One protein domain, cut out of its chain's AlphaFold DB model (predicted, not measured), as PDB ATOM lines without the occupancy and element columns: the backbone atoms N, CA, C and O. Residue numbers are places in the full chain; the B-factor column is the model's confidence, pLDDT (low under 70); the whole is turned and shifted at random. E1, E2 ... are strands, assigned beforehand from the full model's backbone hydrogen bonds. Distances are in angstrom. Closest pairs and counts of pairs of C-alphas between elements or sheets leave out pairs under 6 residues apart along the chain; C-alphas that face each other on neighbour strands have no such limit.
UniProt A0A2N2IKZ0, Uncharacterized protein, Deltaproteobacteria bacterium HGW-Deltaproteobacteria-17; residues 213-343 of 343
ATOM      1  N   ASP A 213      41.967   7.991  57.364       98.25
ATOM      2  CA  ASP A 213      42.185   7.696  58.772       98.25
ATOM      3  C   ASP A 213      41.131   8.397  59.639       98.25
ATOM      4  O   ASP A 213      40.580   9.438  59.259       98.25
ATOM      5  N   LEU A 214      40.878   7.843  60.821       98.44
ATOM      6  CA  LEU A 214      39.918   8.352  61.795       98.44
ATOM      7  C   LEU A 214      40.620   8.556  63.127       98.44
ATOM      8  O   LEU A 214      41.294   7.656  63.621       98.44
ATOM      9  N   ARG A 215      40.399   9.716  63.742       98.38
ATOM     10  CA  ARG A 215      40.776   9.969  65.129       98.38
ATOM     11  C   ARG A 215      39.553  10.353  65.933       98.38
ATOM     12  O   ARG A 215      38.834  11.270  65.543       98.38
ATOM     13  N   ILE A 216      39.353   9.691  67.062       98.56
ATOM     14  CA  ILE A 216      38.326  10.029  68.049       98.56
ATOM     15  C   ILE A 216      39.035  10.433  69.334       98.56
ATOM     16  O   ILE A 216      40.005   9.787  69.721       98.56
ATOM     17  N   THR A 217      38.556  11.483  69.990       98.44
ATOM     18  CA  THR A 217      39.038  11.872  71.317       98.44
ATOM     19  C   THR A 217      37.893  11.916  72.319       98.44
ATOM     20  O   THR A 217      36.748  12.203  71.956       98.44
ATOM     21  N   LEU A 218      38.215  11.632  73.580       98.62
ATOM     22  CA  LEU A 218      37.356  11.848  74.736       98.62
ATOM     23  C   LEU A 218      38.087  12.734  75.746       98.62
ATOM     24  O   LEU A 218      39.014  12.285  76.414       98.62
ATOM     25  N   ASP A 219      37.627  13.971  75.885       98.19
ATOM     26  CA  ASP A 219      38.044  14.880  76.948       98.19
ATOM     27  C   ASP A 219      37.322  14.505  78.247       98.19
ATOM     28  O   ASP A 219      36.121  14.752  78.428       98.19
ATOM     29  N   THR A 220      38.066  13.886  79.163       97.50
ATOM     30  CA  THR A 220      37.508  13.369  80.415       97.50
ATOM     31  C   THR A 220      37.221  14.458  81.454       97.50
ATOM     32  O   THR A 220      36.474  14.218  82.410       97.50
ATOM     33  N   LEU A 221      37.697  15.691  81.242       97.12
ATOM     34  CA  LEU A 221      37.334  16.857  82.055       97.12
ATOM     35  C   LEU A 221      35.977  17.447  81.651       97.12
ATOM     36  O   LEU A 221      35.370  18.188  82.429       97.12
ATOM     37  N   ASN A 222      35.484  17.104  80.458       97.69
ATOM     38  CA  ASN A 222      34.234  17.606  79.888       97.69
ATOM     39  C   ASN A 222      33.185  16.502  79.676       97.69
ATOM     40  O   ASN A 222      32.340  16.598  78.785       97.69
ATOM     41  N   LEU A 223      33.193  15.475  80.530       97.94
ATOM     42  CA  LEU A 223      32.169  14.434  80.516       97.94
ATOM     43  C   LEU A 223      30.799  14.961  80.955       97.94
ATOM     44  O   LEU A 223      30.655  15.810  81.837       97.94
ATOM     45  N   ASN A 224      29.762  14.339  80.406       97.69
ATOM     46  CA  ASN A 224      28.402  14.430  80.892       97.69
ATOM     47  C   ASN A 224      28.323  14.195  82.411       97.69
ATOM     48  O   ASN A 224      28.838  13.182  82.894       97.69
ATOM     49  N   PRO A 225      27.586  15.037  83.160       96.75
ATOM     50  CA  PRO A 225      27.509  14.963  84.621       96.75
ATOM     51  C   PRO A 225      26.971  13.648  85.203       96.75
ATOM     52  O   PRO A 225      27.040  13.446  86.415       96.75
ATOM     53  N   SER A 226      26.387  12.774  84.377       96.00
ATOM     54  CA  SER A 226      25.937  11.441  84.800       96.00
ATOM     55  C   SER A 226      27.089  10.449  84.993       96.00
ATOM     56  O   SER A 226      26.866   9.365  85.528       96.00
ATOM     57  N   PHE A 227      28.301  10.807  84.560       95.50
ATOM     58  CA  PHE A 227      29.495   9.977  84.621       95.50
ATOM     59  C   PHE A 227      30.540  10.602  85.541       95.50
ATOM     60  O   PHE A 227      30.688  11.819  85.626       95.50
ATOM     61  N   SER A 228      31.276   9.739  86.231       93.38
ATOM     62  CA  SER A 228      32.486  10.088  86.965       93.38
ATOM     63  C   SER A 228      33.648   9.327  86.352       93.38
ATOM     64  O   SER A 228      33.461   8.172  85.974       93.38
ATOM     65  N   PHE A 229      34.820   9.947  86.313       96.81
ATOM     66  CA  PHE A 229      36.025   9.346  85.763       96.81
ATOM     67  C   PHE A 229      37.180   9.470  86.754       96.81
ATOM     68  O   PHE A 229      37.327  10.491  87.433       96.81
ATOM     69  N   ASN A 230      37.971   8.412  86.866       95.50
ATOM     70  CA  ASN A 230      39.179   8.349  87.663       95.50
ATOM     71  C   ASN A 230      40.339   7.857  86.778       95.50
ATOM     72  O   ASN A 230      40.441   6.647  86.556       95.50
ATOM     73  N   PRO A 231      41.252   8.748  86.351       93.00
ATOM     74  CA  PRO A 231      42.302   8.418  85.380       93.00
ATOM     75  C   PRO A 231      43.283   7.345  85.875       93.00
ATOM     76  O   PRO A 231      43.986   6.723  85.091       93.00
ATOM     77  N   PHE A 232      43.323   7.071  87.184       91.69
ATOM     78  CA  PHE A 232      44.216   6.058  87.751       91.69
ATOM     79  C   PHE A 232      43.687   4.622  87.661       91.69
ATOM     80  O   PHE A 232      44.433   3.687  87.957       91.69
ATOM     81  N   VAL A 233      42.398   4.427  87.365       94.44
ATOM     82  CA  VAL A 233      41.768   3.091  87.371       94.44
ATOM     83  C   VAL A 233      40.785   2.864  86.234       94.44
ATOM     84  O   VAL A 233      40.545   1.708  85.890       94.44
ATOM     85  N   ASP A 234      40.192   3.927  85.693       97.25
ATOM     86  CA  ASP A 234      39.234   3.806  84.610       97.25
ATOM     87  C   ASP A 234      39.947   3.644  83.271       97.25
ATOM     88  O   ASP A 234      41.012   4.209  83.031       97.25
ATOM     89  N   THR A 235      39.345   2.846  82.394       97.06
ATOM     90  CA  THR A 235      39.831   2.637  81.029       97.06
ATOM     91  C   THR A 235      38.843   3.209  80.033       97.06
ATOM     92  O   THR A 235      37.634   3.201  80.277       97.06
ATOM     93  N   VAL A 236      39.352   3.672  78.893       98.12
ATOM     94  CA  VAL A 236      38.536   4.141  77.776       98.12
ATOM     95  C   VAL A 236      38.780   3.233  76.578       98.12
ATOM     96  O   VAL A 236      39.910   2.876  76.255       98.12
ATOM     97  N   ALA A 237      37.696   2.830  75.932       97.50
ATOM     98  CA  ALA A 237      37.725   2.063  74.702       97.50
ATOM     99  C   ALA A 237      36.667   2.579  73.725       97.50
ATOM    100  O   ALA A 237      35.701   3.244  74.107       97.50
ATOM    101  N   LEU A 238      36.834   2.215  72.464       96.69
ATOM    102  CA  LEU A 238      35.935   2.491  71.359       96.69
ATOM    103  C   LEU A 238      35.488   1.166  70.740       96.69
ATOM    104  O   LEU A 238      36.272   0.230  70.626       96.69
ATOM    105  N   LYS A 239      34.237   1.087  70.296       96.19
ATOM    106  CA  LYS A 239      33.779   0.037  69.377       96.19
ATOM    107  C   LYS A 239      32.877   0.631  68.313       96.19
ATOM    108  O   LYS A 239      32.109   1.547  68.612       96.19
ATOM    109  N   GLY A 240      32.923   0.090  67.104       96.06
ATOM    110  CA  GLY A 240      32.088   0.566  66.006       96.06
ATOM    111  C   GLY A 240      32.013  -0.398  64.834       96.06
ATOM    112  O   GLY A 240      32.700  -1.422  64.802       96.06
ATOM    113  N   ASN A 241      31.161  -0.064  63.866       94.06
ATOM    114  CA  ASN A 241      30.914  -0.894  62.684       94.06
ATOM    115  C   ASN A 241      32.169  -1.126  61.822       94.06
ATOM    116  O   ASN A 241      32.302  -2.192  61.233       94.06
ATOM    117  N   PHE A 242      33.104  -0.179  61.805       92.44
ATOM    118  CA  PHE A 242      34.343  -0.224  61.016       92.44
ATOM    119  C   PHE A 242      35.383  -1.258  61.486       92.44
ATOM    120  O   PHE A 242      36.371  -1.481  60.799       92.44
ATOM    121  N   VAL A 243      35.163  -1.906  62.636       91.06
ATOM    122  CA  VAL A 243      36.002  -3.008  63.156       91.06
ATOM    123  C   VAL A 243      35.155  -4.153  63.719       91.06
ATOM    124  O   VAL A 243      35.526  -4.815  64.688       91.06
ATOM    125  N   GLY A 244      33.951  -4.349  63.169       89.19
ATOM    126  CA  GLY A 244      33.070  -5.445  63.584       89.19
ATOM    127  C   GLY A 244      32.612  -5.367  65.047       89.19
ATOM    128  O   GLY A 244      32.327  -6.393  65.657       89.19
ATOM    129  N   TRP A 245      32.538  -4.161  65.623       94.00
ATOM    130  CA  TRP A 245      32.182  -3.903  67.027       94.00
ATOM    131  C   TRP A 245      33.150  -4.463  68.080       94.00
ATOM    132  O   TRP A 245      32.809  -4.486  69.269       94.00
ATOM    133  N   SER A 246      34.364  -4.840  67.676       91.50
ATOM    134  CA  SER A 246      35.462  -5.139  68.597       91.50
ATOM    135  C   SER A 246      35.810  -3.921  69.458       91.50
ATOM    136  O   SER A 246      35.697  -2.777  69.014       91.50
ATOM    137  N   LEU A 247      36.209  -4.165  70.711       95.25
ATOM    138  CA  LEU A 247      36.683  -3.119  71.620       95.25
ATOM    139  C   LEU A 247      38.147  -2.803  71.323       95.25
ATOM    140  O   LEU A 247      38.998  -3.681  71.443       95.25
ATOM    141  N   LEU A 248      38.424  -1.544  71.003       95.38
ATOM    142  CA  LEU A 248      39.758  -1.012  70.757       95.38
ATOM    143  C   LEU A 248      40.105   0.048  71.806       95.38
ATOM    144  O   LEU A 248      39.215   0.787  72.229       95.38
ATOM    145  N   PRO A 249      41.362   0.123  72.262       95.31
ATOM    146  CA  PRO A 249      41.758   1.068  73.295       95.31
ATOM    147  C   PRO A 249      41.693   2.517  72.793       95.31
ATOM    148  O   PRO A 249      42.050   2.808  71.653       95.31
ATOM    149  N   CYS A 250      41.275   3.425  73.675       96.19
ATOM    150  CA  CYS A 250      41.639   4.837  73.593       96.19
ATOM    151  C   CYS A 250      42.664   5.093  74.703       96.19
ATOM    152  O   CYS A 250      42.445   4.648  75.832       96.19
ATOM    153  N   VAL A 251      43.754   5.796  74.407       96.00
ATOM    154  CA  VAL A 251      44.879   5.979  75.339       96.00
ATOM    155  C   VAL A 251      45.194   7.457  75.570       96.00
ATOM    156  O   VAL A 251      44.904   8.286  74.715       96.00
ATOM    157  N   ASP A 252      45.758   7.760  76.734       97.12
ATOM    158  CA  ASP A 252      46.276   9.076  77.153       97.12
ATOM    159  C   ASP A 252      47.688   8.850  77.727       97.12
ATOM    160  O   ASP A 252      47.947   8.959  78.925       97.12
ATOM    161  N   ASP A 253      48.580   8.326  76.887       96.25
ATOM    162  CA  ASP A 253      49.920   7.874  77.279       96.25
ATOM    163  C   ASP A 253      51.030   8.325  76.313       96.25
ATOM    164  O   ASP A 253      52.191   7.920  76.443       96.25
ATOM    165  N   GLY A 254      50.699   9.204  75.363       95.94
ATOM    166  CA  GLY A 254      51.599   9.695  74.324       95.94
ATOM    167  C   GLY A 254      51.955   8.653  73.258       95.94
ATOM    168  O   GLY A 254      52.960   8.823  72.557       95.94
ATOM    169  N   THR A 255      51.189   7.562  73.151       94.25
ATOM    170  CA  THR A 255      51.358   6.505  72.142       94.25
ATOM    171  C   THR A 255      50.116   6.347  71.261       94.25
ATOM    172  O   THR A 255      49.127   7.050  71.423       94.25
ATOM    173  N   ASP A 256      50.181   5.490  70.237       90.62
ATOM    174  CA  ASP A 256      49.041   5.145  69.369       90.62
ATOM    175  C   ASP A 256      48.260   6.329  68.764       90.62
ATOM    176  O   ASP A 256      47.078   6.227  68.432       90.62
ATOM    177  N   GLY A 257      48.963   7.440  68.527       88.88
ATOM    178  CA  GLY A 257      48.417   8.655  67.928       88.88
ATOM    179  C   GLY A 257      47.918   9.693  68.935       88.88
ATOM    180  O   GLY A 257      47.523  10.786  68.514       88.88
ATOM    181  N   ASP A 258      47.995   9.384  70.227       95.25
ATOM    182  CA  ASP A 258      47.908  10.358  71.302       95.25
ATOM    183  C   ASP A 258      49.139  11.283  71.318       95.25
ATOM    184  O   ASP A 258      50.278  10.854  71.112       95.25
ATOM    185  N   ALA A 259      48.909  12.583  71.493       93.62
ATOM    186  CA  ALA A 259      49.941  13.601  71.315       93.62
ATOM    187  C   ALA A 259      50.721  13.903  72.601       93.62
ATOM    188  O   ALA A 259      51.914  14.217  72.520       93.62
ATOM    189  N   SER A 260      50.060  13.843  73.760       96.62
ATOM    190  CA  SER A 260      50.654  14.156  75.060       96.62
ATOM    191  C   SER A 260      50.096  13.206  76.106       96.62
ATOM    192  O   SER A 260      48.898  13.171  76.292       96.62
ATOM    193  N   ALA A 261      50.976  12.513  76.825       96.81
ATOM    194  CA  ALA A 261      50.565  11.670  77.941       96.81
ATOM    195  C   ALA A 261      50.028  12.492  79.124       96.81
ATOM    196  O   ALA A 261      50.581  13.559  79.432       96.81
ATOM    197  N   ASP A 262      49.082  11.903  79.856       95.50
ATOM    198  CA  ASP A 262      48.493  12.414  81.095       95.50
ATOM    199  C   ASP A 262      47.869  13.820  80.943       95.50
ATOM    200  O   ASP A 262      48.010  14.669  81.837       95.50
ATOM    201  N   ASP A 263      47.221  14.103  79.806       96.94
ATOM    202  CA  ASP A 263      46.560  15.388  79.530       96.94
ATOM    203  C   ASP A 263      45.019  15.346  79.601       96.94
ATOM    204  O   ASP A 263      44.356  16.339  79.282       96.94
ATOM    205  N   ASP A 264      44.469  14.239  80.117       97.00
ATOM    206  CA  ASP A 264      43.043  13.942  80.289       97.00
ATOM    207  C   ASP A 264      42.274  13.779  78.952       97.00
ATOM    208  O   ASP A 264      41.033  13.677  78.962       97.00
ATOM    209  N   LEU A 265      42.983  13.712  77.812       97.81
ATOM    210  CA  LEU A 265      42.431  13.558  76.463       97.81
ATOM    211  C   LEU A 265      42.723  12.167  75.878       97.81
ATOM    212  O   LEU A 265      43.677  11.939  75.139       97.81
ATOM    213  N   TYR A 266      41.804  11.233  76.105       98.44
ATOM    214  CA  TYR A 266      41.948   9.873  75.590       98.44
ATOM    215  C   TYR A 266      41.740   9.840  74.079       98.44
ATOM    216  O   TYR A 266      40.668  10.197  73.582       98.44
ATOM    217  N   THR A 267      42.739   9.353  73.354       98.50
ATOM    218  CA  THR A 267      42.805   9.375  71.896       98.50
ATOM    219  C   THR A 267      42.755   7.963  71.315       98.50
ATOM    220  O   THR A 267      43.422   7.040  71.776       98.50
ATOM    221  N   PHE A 268      41.954   7.802  70.267       98.12
ATOM    222  CA  PHE A 268      41.942   6.643  69.380       98.12
ATOM    223  C   PHE A 268      42.334   7.097  67.978       98.12
ATOM    224  O   PHE A 268      41.744   8.055  67.474       98.12
ATOM    225  N   VAL A 269      43.259   6.391  67.327       97.56
ATOM    226  CA  VAL A 269      43.585   6.570  65.904       97.56
ATOM    227  C   VAL A 269      43.434   5.236  65.183       97.56
ATOM    228  O   VAL A 269      44.050   4.249  65.562       97.56
ATOM    229  N   LEU A 270      42.621   5.197  64.128       97.50
ATOM    230  CA  LEU A 270      42.277   3.955  63.438       97.50
ATOM    231  C   LEU A 270      43.507   3.266  62.844       97.50
ATOM    232  O   LEU A 270      43.673   2.064  63.030       97.50
ATOM    233  N   SER A 271      44.392   4.024  62.191       95.94
ATOM    234  CA  SER A 271      45.608   3.487  61.565       95.94
ATOM    235  C   SER A 271      46.586   2.793  62.522       95.94
ATOM    236  O   SER A 271      47.471   2.085  62.053       95.94
ATOM    237  N   THR A 272      46.442   2.953  63.842       95.25
ATOM    238  CA  THR A 272      47.265   2.232  64.830       95.25
ATOM    239  C   THR A 272      46.650   0.894  65.248       95.25
ATOM    240  O   THR A 272      47.325   0.076  65.867       95.25
ATOM    241  N   GLN A 273      45.389   0.643  64.883       95.38
ATOM    242  CA  GLN A 273      44.605  -0.504  65.347       95.38
ATOM    243  C   GLN A 273      44.217  -1.487  64.236       95.38
ATOM    244  O   GLN A 273      43.743  -2.580  64.552       95.38
ATOM    245  N   VAL A 274      44.387  -1.113  62.963       95.94
ATOM    246  CA  VAL A 274      43.941  -1.904  61.805       95.94
ATOM    247  C   VAL A 274      45.059  -2.178  60.803       95.94
ATOM    248  O   VAL A 274      46.036  -1.435  60.718       95.94
ATOM    249  N   GLY A 275      44.889  -3.238  60.016       93.62
ATOM    250  CA  GLY A 275      45.834  -3.679  58.994       93.62
ATOM    251  C   GLY A 275      46.917  -4.631  59.522       93.62
ATOM    252  O   GLY A 275      46.997  -4.889  60.730       93.62
ATOM    253  N   PRO A 276      47.763  -5.180  58.631       88.94
ATOM    254  CA  PRO A 276      48.721  -6.228  58.974       88.94
ATOM    255  C   PRO A 276      49.584  -5.900  60.203       88.94
ATOM    256  O   PRO A 276      50.197  -4.838  60.289       88.94
ATOM    257  N   GLY A 277      49.659  -6.841  61.149       88.19
ATOM    258  CA  GLY A 277      50.467  -6.709  62.369       88.19
ATOM    259  C   GLY A 277      49.809  -5.935  63.519       88.19
ATOM    260  O   GLY A 277      50.448  -5.752  64.554       88.19
ATOM    261  N   THR A 278      48.555  -5.508  63.366       91.56
ATOM    262  CA  THR A 278      47.773  -4.857  64.429       91.56
ATOM    263  C   THR A 278      46.825  -5.833  65.137       91.56
ATOM    264  O   THR A 278      46.805  -7.032  64.853       91.56
ATOM    265  N   SER A 279      46.029  -5.316  66.078       85.81
ATOM    266  CA  SER A 279      44.978  -6.069  66.768       85.81
ATOM    267  C   SER A 279      43.792  -6.424  65.861       85.81
ATOM    268  O   SER A 279      43.064  -7.364  66.178       85.81
ATOM    269  N   SER A 280      43.611  -5.711  64.743       91.50
ATOM    270  CA  SER A 280      42.548  -5.949  63.755       91.50
ATOM    271  C   SER A 280      43.144  -6.093  62.346       91.50
ATOM    272  O   SER A 280      42.975  -5.204  61.506       91.50
ATOM    273  N   PRO A 281      43.855  -7.201  62.057       92.38
ATOM    274  CA  PRO A 281      44.666  -7.332  60.847       92.38
ATOM    275  C   PRO A 281      43.866  -7.301  59.543       92.38
ATOM    276  O   PRO A 281      44.380  -6.819  58.538       92.38
ATOM    277  N   HIS A 282      42.613  -7.756  59.577       92.88
ATOM    278  CA  HIS A 282      41.715  -7.826  58.417       92.88
ATOM    279  C   HIS A 282      40.775  -6.617  58.291       92.88
ATOM    280  O   HIS A 282      39.919  -6.580  57.411       92.88
ATOM    281  N   ALA A 283      40.895  -5.639  59.192       93.56
ATOM    282  CA  ALA A 283      40.211  -4.358  59.071       93.56
ATOM    283  C   ALA A 283      41.135  -3.336  58.398       93.56
ATOM    284  O   ALA A 283      42.359  -3.462  58.441       93.56
ATOM    285  N   GLY A 284      40.538  -2.300  57.812       95.50
ATOM    286  CA  GLY A 284      41.250  -1.287  57.044       95.50
ATOM    287  C   GLY A 284      40.861   0.140  57.392       95.50
ATOM    288  O   GLY A 284      39.980   0.396  58.214       95.50
ATOM    289  N   LEU A 285      41.533   1.081  56.730       97.62
ATOM    290  CA  LEU A 285      41.131   2.483  56.729       97.62
ATOM    291  C   LEU A 285      39.845   2.684  55.912       97.62
ATOM    292  O   LEU A 285      39.373   1.795  55.202       97.62
ATOM    293  N   LEU A 286      39.284   3.882  56.032       97.94
ATOM    294  CA  LEU A 286      37.926   4.202  55.612       97.94
ATOM    295  C   LEU A 286      37.875   4.803  54.212       97.94
ATOM    296  O   LEU A 286      38.839   5.415  53.732       97.94
ATOM    297  N   TYR A 287      36.715   4.684  53.580       97.06
ATOM    298  CA  TYR A 287      36.406   5.321  52.309       97.06
ATOM    299  C   TYR A 287      35.698   6.661  52.524       97.06
ATOM    300  O   TYR A 287      35.024   6.903  53.528       97.06
ATOM    301  N   SER A 288      35.819   7.548  51.536       96.31
ATOM    302  CA  SER A 288      34.968   8.738  51.462       96.31
ATOM    303  C   SER A 288      33.497   8.321  51.366       96.31
ATOM    304  O   SER A 288      33.149   7.423  50.598       96.31
ATOM    305  N   GLY A 289      32.637   8.972  52.151       96.69
ATOM    306  CA  GLY A 289      31.215   8.649  52.249       96.69
ATOM    307  C   GLY A 289      30.853   7.608  53.312       96.69
ATOM    308  O   GLY A 289      29.658   7.435  53.570       96.69
ATOM    309  N   ASP A 290      31.827   6.964  53.966       97.38
ATOM    310  CA  ASP A 290      31.543   6.010  55.040       97.38
ATOM    311  C   ASP A 290      30.770   6.674  56.185       97.38
ATOM    312  O   ASP A 290      31.132   7.745  56.683       97.38
ATOM    313  N   ALA A 291      29.698   6.012  56.618       97.19
ATOM    314  CA  ALA A 291      28.908   6.390  57.781       97.19
ATOM    315  C   ALA A 291      29.268   5.470  58.953       97.19
ATOM    316  O   ALA A 291      28.955   4.277  58.959       97.19
ATOM    317  N   LEU A 292      29.944   6.034  59.949       97.75
ATOM    318  CA  LEU A 292      30.491   5.284  61.069       97.75
ATOM    319  C   LEU A 292      29.595   5.407  62.282       97.75
ATOM    320  O   LEU A 292      29.378   6.507  62.790       97.75
ATOM    321  N   GLU A 293      29.145   4.262  62.775       98.00
ATOM    322  CA  GLU A 293      28.469   4.163  64.056       98.00
ATOM    323  C   GLU A 293      29.436   3.637  65.108       98.00
ATOM    324  O   GLU A 293      30.056   2.588  64.915       98.00
ATOM    325  N   PHE A 294      29.535   4.332  66.240       98.31
ATOM    326  CA  PHE A 294      30.408   3.910  67.328       98.31
ATOM    327  C   PHE A 294      29.892   4.281  68.714       98.31
ATOM    328  O   PHE A 294      28.953   5.063  68.891       98.31
ATOM    329  N   LEU A 295      30.526   3.674  69.714       98.50
ATOM    330  CA  LEU A 295      30.300   3.918  71.128       98.50
ATOM    331  C   LEU A 295      31.631   3.982  71.864       98.50
ATOM    332  O   LEU A 295      32.518   3.161  71.636       98.50
ATOM    333  N   ILE A 296      31.711   4.925  72.795       98.56
ATOM    334  CA  ILE A 296      32.763   4.974  73.804       98.56
ATOM    335  C   ILE A 296      32.353   4.076  74.967       98.56
ATOM    336  O   ILE A 296      31.177   4.014  75.339       98.56
ATOM    337  N   VAL A 297      33.319   3.367  75.535       98.38
ATOM    338  CA  VAL A 297      33.150   2.469  76.673       98.38
ATOM    339  C   VAL A 297      34.122   2.891  77.766       98.38
ATOM    340  O   VAL A 297      35.329   2.873  77.554       98.38
ATOM    341  N   ILE A 298      33.588   3.259  78.929       97.88
ATOM    342  CA  ILE A 298      34.357   3.643  80.115       97.88
ATOM    343  C   ILE A 298      34.245   2.509  81.132       97.88
ATOM    344  O   ILE A 298      33.142   2.185  81.578       97.88
ATOM    345  N   SER A 299      35.364   1.870  81.476       95.50
ATOM    346  CA  SER A 299      35.426   0.773  82.461       95.50
ATOM    347  C   SER A 299      34.383  -0.334  82.219       95.50
ATOM    348  O   SER A 299      33.758  -0.855  83.143       95.50
ATOM    349  N   GLY A 300      34.167  -0.681  80.945       94.44
ATOM    350  CA  GLY A 300      33.209  -1.702  80.502       94.44
ATOM    351  C   GLY A 300      31.753  -1.233  80.360       94.44
ATOM    352  O   GLY A 300      30.921  -2.003  79.880       94.44
ATOM    353  N   ALA A 301      31.430   0.009  80.729       95.88
ATOM    354  CA  ALA A 301      30.107   0.599  80.545       95.88
ATOM    355  C   ALA A 301      30.068   1.500  79.303       95.88
ATOM    356  O   ALA A 301      30.914   2.372  79.130       95.88
ATOM    357  N   GLU A 302      29.067   1.318  78.440       97.81
ATOM    358  CA  GLU A 302      28.853   2.218  77.301       97.81
ATOM    359  C   GLU A 302      28.524   3.635  77.790       97.81
ATOM    360  O   GLU A 302      27.700   3.815  78.691       97.81
ATOM    361  N   TYR A 303      29.135   4.643  77.165       98.19
ATOM    362  CA  TYR A 303      28.948   6.058  77.474       98.19
ATOM    363  C   TYR A 303      27.580   6.558  76.975       98.19
ATOM    364  O   TYR A 303      27.454   7.239  75.955       98.19
ATOM    365  N   LYS A 304      26.523   6.126  77.675       97.94
ATOM    366  CA  LYS A 304      25.108   6.323  77.341       97.94
ATOM    367  C   LYS A 304      24.289   6.853  78.517       97.94
ATOM    368  O   LYS A 304      24.452   6.413  79.653       97.94
ATOM    369  N   VAL A 305      23.306   7.707  78.227       96.81
ATOM    370  CA  VAL A 305      22.211   8.033  79.156       96.81
ATOM    371  C   VAL A 305      20.903   7.491  78.586       96.81
ATOM    372  O   VAL A 305      20.427   7.908  77.530       96.81
ATOM    373  N   GLY A 306      20.299   6.537  79.297       95.12
ATOM    374  CA  GLY A 306      19.168   5.782  78.765       95.12
ATOM    375  C   GLY A 306      19.611   4.910  77.588       95.12
ATOM    376  O   GLY A 306      20.502   4.084  77.741       95.12
ATOM    377  N   ALA A 307      18.978   5.081  76.425       94.19
ATOM    378  CA  ALA A 307      19.298   4.314  75.217       94.19
ATOM    379  C   ALA A 307      20.265   5.034  74.257       94.19
ATOM    380  O   ALA A 307      20.716   4.424  73.293       94.19
ATOM    381  N   ALA A 308      20.572   6.313  74.499       97.44
ATOM    382  CA  ALA A 308      21.366   7.135  73.592       97.44
ATOM    383  C   ALA A 308      22.785   7.346  74.123       97.44
ATOM    384  O   ALA A 308      22.985   7.545  75.325       97.44
ATOM    385  N   ALA A 309      23.750   7.321  73.210       97.94
ATOM    386  CA  ALA A 309      25.119   7.734  73.445       97.94
ATOM    387  C   ALA A 309      25.183   9.207  73.817       97.94
ATOM    388  O   ALA A 309      24.314  10.011  73.466       97.94
ATOM    389  N   VAL A 310      26.233   9.534  74.550       97.25
ATOM    390  CA  VAL A 310      26.524  10.889  74.971       97.25
ATOM    391  C   VAL A 310      27.716  11.408  74.183       97.25
ATOM    392  O   VAL A 310      28.668  10.671  73.939       97.25
ATOM    393  N   THR A 311      27.646  12.669  73.763       97.75
ATOM    394  CA  THR A 311      28.678  13.312  72.937       97.75
ATOM    395  C   THR A 311      29.458  14.390  73.691       97.75
ATOM    396  O   THR A 311      30.354  14.995  73.114       97.75
ATOM    397  N   ASP A 312      29.126  14.653  74.963       98.44
ATOM    398  CA  ASP A 312      29.912  15.536  75.834       98.44
ATOM    399  C   ASP A 312      31.365  15.027  75.913       98.44
ATOM    400  O   ASP A 312      31.595  13.846  76.173       98.44
ATOM    401  N   GLY A 313      32.330  15.905  75.635       97.94
ATOM    402  CA  GLY A 313      33.758  15.569  75.607       97.94
ATOM    403  C   GLY A 313      34.231  14.813  74.359       97.94
ATOM    404  O   GLY A 313      35.425  14.571  74.235       97.94
ATOM    405  N   VAL A 314      33.349  14.458  73.417       98.56
ATOM    406  CA  VAL A 314      33.721  13.669  72.230       98.56
ATOM    407  C   VAL A 314      34.035  14.567  71.039       98.56
ATOM    408  O   VAL A 314      33.194  15.369  70.629       98.56
ATOM    409  N   GLN A 315      35.198  14.372  70.417       98.56
ATOM    410  CA  GLN A 315      35.508  14.941  69.102       98.56
ATOM    411  C   GLN A 315      35.933  13.850  68.122       98.56
ATOM    412  O   GLN A 315      36.427  12.791  68.505       98.56
ATOM    413  N   ALA A 316      35.728  14.118  66.836       98.62
ATOM    414  CA  ALA A 316      36.085  13.214  65.756       98.62
ATOM    415  C   ALA A 316      36.798  13.978  64.646       98.62
ATOM    416  O   ALA A 316      36.450  15.117  64.341       98.62
ATOM    417  N   PHE A 317      37.780  13.340  64.022       98.62
ATOM    418  CA  PHE A 317      38.571  13.904  62.941       98.62
ATOM    419  C   PHE A 317      38.797  12.847  61.868       98.62
ATOM    420  O   PHE A 317      38.997  11.678  62.185       98.62
ATOM    421  N   SER A 318      38.831  13.269  60.610       98.50
ATOM    422  CA  SER A 318      39.296  12.435  59.501       98.50
ATOM    423  C   SER A 318      40.584  12.994  58.921       98.50
ATOM    424  O   SER A 318      40.837  14.200  59.007       98.50
ATOM    425  N   ARG A 319      41.397  12.129  58.320       98.25
ATOM    426  CA  ARG A 319      42.581  12.541  57.567       98.25
ATOM    427  C   ARG A 319      42.712  11.682  56.311       98.25
ATOM    428  O   ARG A 319      43.001  10.494  56.445       98.25
ATOM    429  N   PRO A 320      42.529  12.243  55.104       97.31
ATOM    430  CA  PRO A 320      42.843  11.518  53.879       97.31
ATOM    431  C   PRO A 320      44.355  11.296  53.768       97.31
ATOM    432  O   PRO A 320      45.146  12.054  54.336       97.31
ATOM    433  N   GLU A 321      44.766  10.284  53.010       94.81
ATOM    434  CA  GLU A 321      46.176  10.013  52.730       94.81
ATOM    435  C   GLU A 321      46.917  11.272  52.240       94.81
ATOM    436  O   GLU A 321      46.496  11.960  51.308       94.81
ATOM    437  N   GLY A 322      48.025  11.603  52.912       93.38
ATOM    438  CA  GLY A 322      48.831  12.793  52.617       93.38
ATOM    439  C   GLY A 322      48.200  14.138  53.008       93.38
ATOM    440  O   GLY A 322      48.781  15.178  52.696       93.38
ATOM    441  N   GLY A 323      47.037  14.140  53.667       95.19
ATOM    442  CA  GLY A 323      46.340  15.338  54.136       95.19
ATOM    443  C   GLY A 323      46.513  15.636  55.628       95.19
ATOM    444  O   GLY A 323      47.203  14.929  56.363       95.19
ATOM    445  N   ASP A 324      45.829  16.692  56.073       97.31
ATOM    446  CA  ASP A 324      45.757  17.112  57.475       97.31
ATOM    447  C   ASP A 324      44.478  16.597  58.156       97.31
ATOM    448  O   ASP A 324      43.457  16.348  57.510       97.31
ATOM    449  N   TRP A 325      44.521  16.480  59.485       97.81
ATOM    450  CA  TRP A 325      43.339  16.171  60.289       97.81
ATOM    451  C   TRP A 325      42.291  17.281  60.177       97.81
ATOM    452  O   TRP A 325      42.569  18.443  60.468       97.81
ATOM    453  N   THR A 326      41.069  16.903  59.813       98.19
ATOM    454  CA  THR A 326      39.911  17.796  59.710       98.19
ATOM    455  C   THR A 326      38.815  17.325  60.656       98.19
ATOM    456  O   THR A 326      38.473  16.143  60.664       98.19
ATOM    457  N   GLU A 327      38.275  18.241  61.460       98.44
ATOM    458  CA  GLU A 327      37.207  17.944  62.420       98.44
ATOM    459  C   GLU A 327      35.912  17.532  61.704       98.44
ATOM    460  O   GLU A 327      35.505  18.132  60.706       98.44
ATOM    461  N   LEU A 328      35.273  16.489  62.227       98.56
ATOM    462  CA  LEU A 328      34.006  15.945  61.762       98.56
ATOM    463  C   LEU A 328      32.866  16.415  62.665       98.56
ATOM    464  O   LEU A 328      33.036  16.663  63.856       98.56
ATOM    465  N   THR A 329      31.659  16.471  62.105       98.19
ATOM    466  CA  THR A 329      30.460  16.686  62.919       98.19
ATOM    467  C   THR A 329      30.087  15.391  63.632       98.19
ATOM    468  O   THR A 329      29.746  14.404  62.982       98.19
ATOM    469  N   VAL A 330      30.111  15.415  64.964       98.25
ATOM    470  CA  VAL A 330      29.639  14.318  65.815       98.25
ATOM    471  C   VAL A 330      28.125  14.431  65.985       98.25
ATOM    472  O   VAL A 330      27.614  15.443  66.469       98.25
ATOM    473  N   GLY A 331      27.396  13.399  65.566       96.88
ATOM    474  CA  GLY A 331      25.943  13.310  65.684       96.88
ATOM    475  C   GLY A 331      25.484  12.029  66.373       96.88
ATOM    476  O   GLY A 331      26.287  11.253  66.886       96.88
ATOM    477  N   LEU A 332      24.169  11.799  66.360       97.75
ATOM    478  CA  LEU A 332      23.564  10.543  66.799       97.75
ATOM    479  C   LEU A 332      22.812   9.891  65.644       97.75
ATOM    480  O   LEU A 332      22.030  10.545  64.948       97.75
ATOM    481  N   HIS A 333      23.012   8.589  65.478       96.94
ATOM    482  CA  HIS A 333      22.174   7.770  64.620       96.94
ATOM    483  C   HIS A 333      20.805   7.514  65.283       96.94
ATOM    484  O   HIS A 333      20.635   7.668  66.495       96.94
ATOM    485  N   ALA A 334      19.801   7.105  64.499       95.12
ATOM    486  CA  ALA A 334      18.434   6.897  64.988       95.12
ATOM    487  C   ALA A 334      18.327   5.804  66.069       95.12
ATOM    488  O   ALA A 334      17.400   5.824  66.879       95.12
ATOM    489  N   ASN A 335      19.274   4.864  66.097       94.88
ATOM    490  CA  ASN A 335      19.374   3.827  67.126       94.88
ATOM    491  C   ASN A 335      20.082   4.295  68.415       94.88
ATOM    492  O   ASN A 335      20.191   3.515  69.358       94.88
ATOM    493  N   GLY A 336      20.539   5.550  68.468       96.81
ATOM    494  CA  GLY A 336      21.189   6.152  69.626       96.81
ATOM    495  C   GLY A 336      22.712   6.024  69.666       96.81
ATOM    496  O   GLY A 336      23.296   6.516  70.624       96.81
ATOM    497  N   ASN A 337      23.372   5.406  68.685       98.06
ATOM    498  CA  ASN A 337      24.841   5.384  68.617       98.06
ATOM    499  C   ASN A 337      25.410   6.735  68.158       98.06
ATOM    500  O   ASN A 337      24.699   7.519  67.525       98.06
ATOM    501  N   ILE A 338      26.692   6.994  68.440       98.38
ATOM    502  CA  ILE A 338      27.391   8.146  67.859       98.38
ATOM    503  C   ILE A 338      27.567   7.894  66.362       98.38
ATOM    504  O   ILE A 338      27.890   6.777  65.967       98.38
ATOM    505  N   LEU A 339      27.339   8.927  65.548       98.31
ATOM    506  CA  LEU A 339      27.458   8.889  64.094       98.31
ATOM    507  C   LEU A 339      28.417   9.973  63.605       98.31
ATOM    508  O   LEU A 339      28.242  11.147  63.939       98.31
ATOM    509  N   VAL A 340      29.368   9.586  62.758       98.31
ATOM    510  CA  VAL A 340      30.179  10.507  61.947       98.31
ATOM    511  C   VAL A 340      30.191  10.039  60.494       98.31
ATOM    512  O   VAL A 340      30.012   8.854  60.219       98.31
ATOM    513  N   THR A 341      30.387  10.962  59.554       98.06
ATOM    514  CA  THR A 341      30.478  10.645  58.121       98.06
ATOM    515  C   THR A 341      31.801  11.143  57.571       98.06
ATOM    516  O   THR A 341      32.177  12.289  57.835       98.06
ATOM    517  N   ILE A 342      32.492  10.294  56.814       98.00
ATOM    518  CA  ILE A 342      33.731  10.671  56.138       98.00
ATOM    519  C   ILE A 342      33.409  11.581  54.941       98.00
ATOM    520  O   ILE A 342      32.566  11.195  54.125       98.00
ATOM    521  N   PRO A 343      34.034  12.773  54.845       93.69
ATOM    522  CA  PRO A 343      33.777  13.745  53.781       93.69
ATOM    523  C   PRO A 343      34.022  13.248  52.357       93.69
ATOM    524  O   PRO A 343      34.870  12.344  52.152       93.69
TER     525      PRO A 343
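AT A GLANCE: This is residues 213 to 343 of the 343 residues of an uncharacterized protein of Deltaproteobacteria bacterium HGW-Deltaproteobacteria-17 (UniProt A0A2N2IKZ0). With little regular structure, this is a small sandwich: two sheets face to face, E3-E2-E5-E7 and E4-E1-E6, with long loops round them. The printed part has 131 residues, 39 of them in seven named strands, E1 to E7; the class is all strand, and both sheets are antiparallel. It is compact, radius of gyration of the C-alphas 13.9 A, spanning 37 by 34 by 25 A.

IN THESE COORDINATES: Find C-alpha 291 at (28.908, 6.390, 57.781); there E5, residues 291 to 298, begins its 23.2 A. Its sheet also holds E2, 236 to 240, E3, 248 to 250, and E7, 338 to 341. In the other sheet, E1, 213 to 219, runs 20.0 A, E4 is 265 to 269, and E6, 314 to 320, ends at C-alpha 320, (42.843, 11.518, 53.879).

HOW THE PARTS SIT: Look at E5: N 292 and O 340 of E7 are 2.8 A apart, N 297 and O 237 of E2 2.8 A. E2 and E3 form a hairpin. Between the sheets, the closest C-alphas of E3 and E4, Cys 250 and Phe 268, are 4.6 A apart.

THE WHOLE: The printed part has no cut. The link E2 to E3 is short; the others are long. No printed residue is under 70 in pLDDT.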